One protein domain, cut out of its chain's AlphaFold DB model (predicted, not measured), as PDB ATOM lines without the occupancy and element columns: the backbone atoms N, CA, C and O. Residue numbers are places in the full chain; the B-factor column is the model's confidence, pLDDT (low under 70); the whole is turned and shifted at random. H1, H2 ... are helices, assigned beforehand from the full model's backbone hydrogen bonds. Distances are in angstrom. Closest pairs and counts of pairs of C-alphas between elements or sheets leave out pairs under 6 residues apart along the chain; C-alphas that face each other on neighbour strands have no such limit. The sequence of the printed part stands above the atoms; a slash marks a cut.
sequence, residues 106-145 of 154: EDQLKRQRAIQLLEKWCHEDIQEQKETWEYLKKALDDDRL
ATOM      1  N   GLU A 106     -41.762 -33.501  28.820       64.31
ATOM      2  CA  GLU A 106     -41.038 -33.005  27.642       64.31
ATOM      3  C   GLU A 106     -39.878 -32.081  28.056       64.31
ATOM      4  O   GLU A 106     -38.797 -32.098  27.470       64.31
ATOM      5  N   ASP A 107     -40.061 -31.338  29.148       65.94
ATOM      6  CA  ASP A 107     -39.032 -30.503  29.751       65.94
ATOM      7  C   ASP A 107     -37.867 -31.291  30.366       65.94
ATOM      8  O   ASP A 107     -36.729 -30.848  30.250       65.94
ATOM      9  N   GLN A 108     -38.093 -32.444  31.000       71.19
ATOM     10  CA  GLN A 108     -37.022 -33.330  31.470       71.19
ATOM     11  C   GLN A 108     -36.212 -33.894  30.301       71.19
ATOM     12  O   GLN A 108     -34.982 -33.880  30.354       71.19
ATOM     13  N   LEU A 109     -36.880 -34.304  29.220       78.81
ATOM     14  CA  LEU A 109     -36.206 -34.816  28.024       78.81
ATOM     15  C   LEU A 109     -35.380 -33.717  27.332       78.81
ATOM     16  O   LEU A 109     -34.232 -33.937  26.937       78.81
ATOM     17  N   LYS A 110     -35.933 -32.501  27.232       70.75
ATOM     18  CA  LYS A 110     -35.228 -31.317  26.712       70.75
ATOM     19  C   LYS A 110     -34.032 -30.943  27.584       70.75
ATOM     20  O   LYS A 110     -32.964 -30.660  27.046       70.75
ATOM     21  N   ARG A 111     -34.182 -30.985  28.912       72.69
ATOM     22  CA  ARG A 111     -33.085 -30.736  29.861       72.69
ATOM     23  C   ARG A 111     -31.975 -31.771  29.707       72.69
ATOM     24  O   ARG A 111     -30.820 -31.381  29.613       72.69
ATOM     25  N   GLN A 112     -32.306 -33.057  29.606       81.62
ATOM     26  CA  GLN A 112     -31.309 -34.112  29.398       81.62
ATOM     27  C   GLN A 112     -30.563 -33.951  28.070       81.62
ATOM     28  O   GLN A 112     -29.340 -34.049  28.049       81.62
ATOM     29  N   ARG A 113     -31.263 -33.626  26.975       78.44
ATOM     30  CA  ARG A 113     -30.618 -33.345  25.681       78.44
ATOM     31  C   ARG A 113     -29.712 -32.113  25.730       78.44
ATOM     32  O   ARG A 113     -28.634 -32.134  25.146       78.44
ATOM     33  N   ALA A 114     -30.126 -31.057  26.431       77.00
ATOM     34  CA  ALA A 114     -29.304 -29.865  26.620       77.00
ATOM     35  C   ALA A 114     -28.044 -30.169  27.448       77.00
ATOM     36  O   ALA A 114     -26.960 -29.732  27.078       77.00
ATOM     37  N   ILE A 115     -28.171 -30.962  28.517       83.81
ATOM     38  CA  ILE A 115     -27.034 -31.403  29.338       83.81
ATOM     39  C   ILE A 115     -26.058 -32.234  28.499       83.81
ATOM     40  O   ILE A 115     -24.875 -31.922  28.482       83.81
ATOM     41  N   GLN A 116     -26.545 -33.208  27.726       82.06
ATOM     42  CA  GLN A 116     -25.702 -34.033  26.852       82.06
ATOM     43  C   GLN A 116     -24.972 -33.213  25.777       82.06
ATOM     44  O   GLN A 116     -23.824 -33.500  25.446       82.06
ATOM     45  N   LEU A 117     -25.616 -32.175  25.232       78.81
ATOM     46  CA  LEU A 117     -24.982 -31.265  24.277       78.81
ATOM     47  C   LEU A 117     -23.872 -30.434  24.938       78.81
ATOM     48  O   LEU A 117     -22.787 -30.309  24.376       78.81
ATOM     49  N   LEU A 118     -24.133 -29.894  26.131       79.19
ATOM     50  CA  LEU A 118     -23.152 -29.123  26.897       79.19
ATOM     51  C   LEU A 118     -21.974 -29.992  27.344       79.19
ATOM     52  O   LEU A 118     -20.830 -29.553  27.275       79.19
ATOM     53  N   GLU A 119     -22.232 -31.234  27.749       79.25
ATOM     54  CA  GLU A 119     -21.184 -32.208  28.037       79.25
ATOM     55  C   GLU A 119     -20.350 -32.483  26.792       79.25
ATOM     56  O   GLU A 119     -19.126 -32.452  26.876       79.25
ATOM     57  N   LYS A 120     -20.977 -32.674  25.628       77.44
ATOM     58  CA  LYS A 120     -20.242 -32.863  24.379       77.44
ATOM     59  C   LYS A 120     -19.332 -31.672  24.067       77.44
ATOM     60  O   LYS A 120     -18.188 -31.901  23.709       77.44
ATOM     61  N   TRP A 121     -19.790 -30.436  24.265       73.56
ATOM     62  CA  TRP A 121     -18.962 -29.237  24.068       73.56
ATOM     63  C   TRP A 121     -17.848 -29.091  25.105       73.56
ATOM     64  O   TRP A 121     -16.748 -28.675  24.764       73.56
ATOM     65  N   CYS A 122     -18.091 -29.459  26.362       68.88
ATOM     66  CA  CYS A 122     -17.046 -29.464  27.390       68.88
ATOM     67  C   CYS A 122     -15.972 -30.535  27.148       68.88
ATOM     68  O   CYS A 122     -14.840 -30.359  27.588       68.88
ATOM     69  N   HIS A 123     -16.326 -31.641  26.490       67.81
ATOM     70  CA  HIS A 123     -15.405 -32.740  26.182       67.81
ATOM     71  C   HIS A 123     -14.864 -32.697  24.746       67.81
ATOM     72  O   HIS A 123     -14.028 -33.528  24.392       67.81
ATOM     73  N   GLU A 124     -15.332 -31.760  23.919       64.12
ATOM     74  CA  GLU A 124     -14.743 -31.496  22.609       64.12
ATOM     75  C   GLU A 124     -13.339 -30.908  22.803       64.12
ATOM     76  O   GLU A 124     -13.077 -30.200  23.776       64.12
ATOM     77  N   ASP A 125     -12.424 -31.304  21.918       71.88
ATOM     78  CA  ASP A 125     -10.982 -31.415  22.145       71.88
ATOM     79  C   ASP A 125     -10.371 -30.288  23.004       71.88
ATOM     80  O   ASP A 125     -10.197 -29.145  22.578       71.88
ATOM     81  N   ILE A 126     -10.017 -30.627  24.250       71.88
ATOM     82  CA  ILE A 126      -9.454 -29.697  25.244       71.88
ATOM     83  C   ILE A 126      -8.185 -29.013  24.705       71.88
ATOM     84  O   ILE A 126      -7.867 -27.895  25.124       71.88
ATOM     85  N   GLN A 127      -7.443 -29.667  23.802       73.25
ATOM     86  CA  GLN A 127      -6.293 -29.049  23.143       73.25
ATOM     87  C   GLN A 127      -6.723 -27.972  22.155       73.25
ATOM     88  O   GLN A 127      -6.269 -26.835  22.273       73.25
ATOM     89  N   GLU A 128      -7.662 -28.281  21.266       73.56
ATOM     90  CA  GLU A 128      -8.196 -27.319  20.300       73.56
ATOM     91  C   GLU A 128      -8.824 -26.108  21.010       73.56
ATOM     92  O   GLU A 128      -8.620 -24.964  20.600       73.56
ATOM     93  N   GLN A 129      -9.499 -26.320  22.144       75.31
ATOM     94  CA  GLN A 129     -10.037 -25.234  22.969       75.31
ATOM     95  C   GLN A 129      -8.946 -24.344  23.573       75.31
ATOM     96  O   GLN A 129      -9.090 -23.118  23.590       75.31
ATOM     97  N   LYS A 130      -7.848 -24.930  24.068       80.69
ATOM     98  CA  LYS A 130      -6.714 -24.169  24.613       80.69
ATOM     99  C   LYS A 130      -5.994 -23.382  23.528       80.69
ATOM    100  O   LYS A 130      -5.718 -22.202  23.732       80.69
ATOM    101  N   GLU A 131      -5.735 -24.005  22.386       81.50
ATOM    102  CA  GLU A 131      -5.095 -23.356  21.241       81.50
ATOM    103  C   GLU A 131      -5.958 -22.208  20.704       81.50
ATOM    104  O   GLU A 131      -5.473 -21.087  20.523       81.50
ATOM    105  N   THR A 132      -7.265 -22.445  20.556       82.56
ATOM    106  CA  THR A 132      -8.239 -21.417  20.161       82.56
ATOM    107  C   THR A 132      -8.271 -20.269  21.167       82.56
ATOM    108  O   THR A 132      -8.286 -19.096  20.787       82.56
ATOM    109  N   TRP A 133      -8.236 -20.583  22.463       83.56
ATOM    110  CA  TRP A 133      -8.214 -19.579  23.520       83.56
ATOM    111  C   TRP A 133      -6.938 -18.729  23.502       83.56
ATOM    112  O   TRP A 133      -7.015 -17.502  23.610       83.56
ATOM    113  N   GLU A 134      -5.765 -19.340  23.333       85.12
ATOM    114  CA  GLU A 134      -4.498 -18.610  23.227       85.12
ATOM    115  C   GLU A 134      -4.458 -17.706  21.993       85.12
ATOM    116  O   GLU A 134      -4.018 -16.551  22.081       85.12
ATOM    117  N   TYR A 135      -4.979 -18.194  20.866       86.31
ATOM    118  CA  TYR A 135      -5.106 -17.417  19.640       86.31
ATOM    119  C   TYR A 135      -6.022 -16.200  19.824       86.31
ATOM    120  O   TYR A 135      -5.619 -15.076  19.519       86.31
ATOM    121  N   LEU A 136      -7.220 -16.393  20.383       86.88
ATOM    122  CA  LEU A 136      -8.174 -15.308  20.640       86.88
ATOM    123  C   LEU A 136      -7.606 -14.260  21.592       86.88
ATOM    124  O   LEU A 136      -7.765 -13.061  21.368       86.88
ATOM    125  N   LYS A 137      -6.906 -14.706  22.636       85.56
ATOM    126  CA  LYS A 137      -6.248 -13.809  23.583       85.56
ATOM    127  C   LYS A 137      -5.249 -12.893  22.877       85.56
ATOM    128  O   LYS A 137      -5.222 -11.695  23.147       85.56
ATOM    129  N   LYS A 138      -4.452 -13.458  21.966       85.88
ATOM    130  CA  LYS A 138      -3.489 -12.705  21.161       85.88
ATOM    131  C   LYS A 138      -4.193 -11.750  20.196       85.88
ATOM    132  O   LYS A 138      -3.845 -10.578  20.173       85.88
ATOM    133  N   ALA A 139      -5.200 -12.223  19.464       87.38
ATOM    134  CA  ALA A 139      -5.946 -11.404  18.511       87.38
ATOM    135  C   ALA A 139      -6.623 -10.198  19.185       87.38
ATOM    136  O   ALA A 139      -6.556  -9.092  18.665       87.38
ATOM    137  N   LEU A 140      -7.211 -10.384  20.372       85.44
ATOM    138  CA  LEU A 140      -7.833  -9.302  21.145       85.44
ATOM    139  C   LEU A 140      -6.819  -8.301  21.716       85.44
ATOM    140  O   LEU A 140      -7.136  -7.121  21.862       85.44
ATOM    141  N   ASP A 141      -5.620  -8.763  22.076       86.31
ATOM    142  CA  ASP A 141      -4.535  -7.871  22.487       86.31
ATOM    143  C   ASP A 141      -3.978  -7.076  21.294       86.31
ATOM    144  O   ASP A 141      -3.673  -5.895  21.456       86.31
ATOM    145  N   ASP A 142      -3.879  -7.695  20.114       84.00
ATOM    146  CA  ASP A 142      -3.354  -7.079  18.887       84.00
ATOM    147  C   ASP A 142      -4.363  -6.107  18.238       84.00
ATOM    148  O   ASP A 142      -3.960  -5.084  17.685       84.00
ATOM    149  N   ASP A 143      -5.670  -6.378  18.339       86.38
ATOM    150  CA  ASP A 143      -6.741  -5.501  17.832       86.38
ATOM    151  C   ASP A 143      -6.893  -4.215  18.672       86.38
ATOM    152  O   ASP A 143      -7.456  -3.205  18.241       86.38
ATOM    153  N   ARG A 144      -6.336  -4.193  19.890       79.44
ATOM    154  CA  ARG A 144      -6.351  -2.992  20.728       79.44
ATOM    155  C   ARG A 144      -5.329  -1.960  20.256       79.44
ATOM    156  O   ARG A 144      -4.124  -2.153  20.332       79.44
ATOM    157  N   LEU A 145      -5.819  -0.747  20.012       79.56
ATOM    158  CA  LEU A 145      -5.015   0.463  19.768       79.56
ATOM    159  C   LEU A 145      -4.180   0.945  20.980       79.56
ATOM    160  O   LEU A 145      -3.511   1.974  20.903       79.56
TER     161      LEU A 145
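What this domain is: This is residues 106 to 145 of the 154 residues of an uncharacterized protein of Nitrospirae bacterium (UniProt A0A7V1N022). What shape do these atoms make? Two helices of similar length, H1 and then H2, meet near their ends at a tight link and make an open V, with no core between its two arms. The first printed residue is at the tip of one arm, and a short tail after H2 ends the other. What is it built of, and how large is it? The printed part has 40 residues, with two named helices and no named strand, and its class is all helix. It is extended, with a radius of gyration of the C-alphas of 15.9 A, and the C-alphas span 50 by 22 by 5 A.

How they stand to each other: How do the two helices stand to each other? H1, residues 106 to 123, and H2, residues 126 to 142, meet only through their link. H1 runs mostly along x and H2 mostly along y. Which stretches stand free? Residues 106 to 120, 122 to 128 and 130 to 145 stand free, with no C-alpha 8 or more residues away along the chain within 10 A. What do the backbones show? In H1 and H2 every O i to N i+4 pair is within hydrogen-bond range.

Where its parts are: Where does H1 run? It begins at C-alpha 106, at (-41.038, -33.005, 27.642), and ends at C-alpha 123, at (-15.405, -32.740, 26.182), 25.7 A from first to last C-alpha. Where does H2 run? Its 17 residues measure 24.3 A from C-alpha 126 to C-alpha 142, the latter at (-3.354, -7.079, 18.887).

The domain as a whole: How far apart are the ends? The C-alphas of Glu 106 and Leu 145, the two farthest apart, are 49.8 A from each other. Is there a cut or a long link? The printed part has no cut, and the link from H1 to H2, residues 124 and 125, is tight. Where is the model's confidence low? The mean pLDDT of the printed part is 78.2, and residues 106 to 107 and 122 to 124 are under 70.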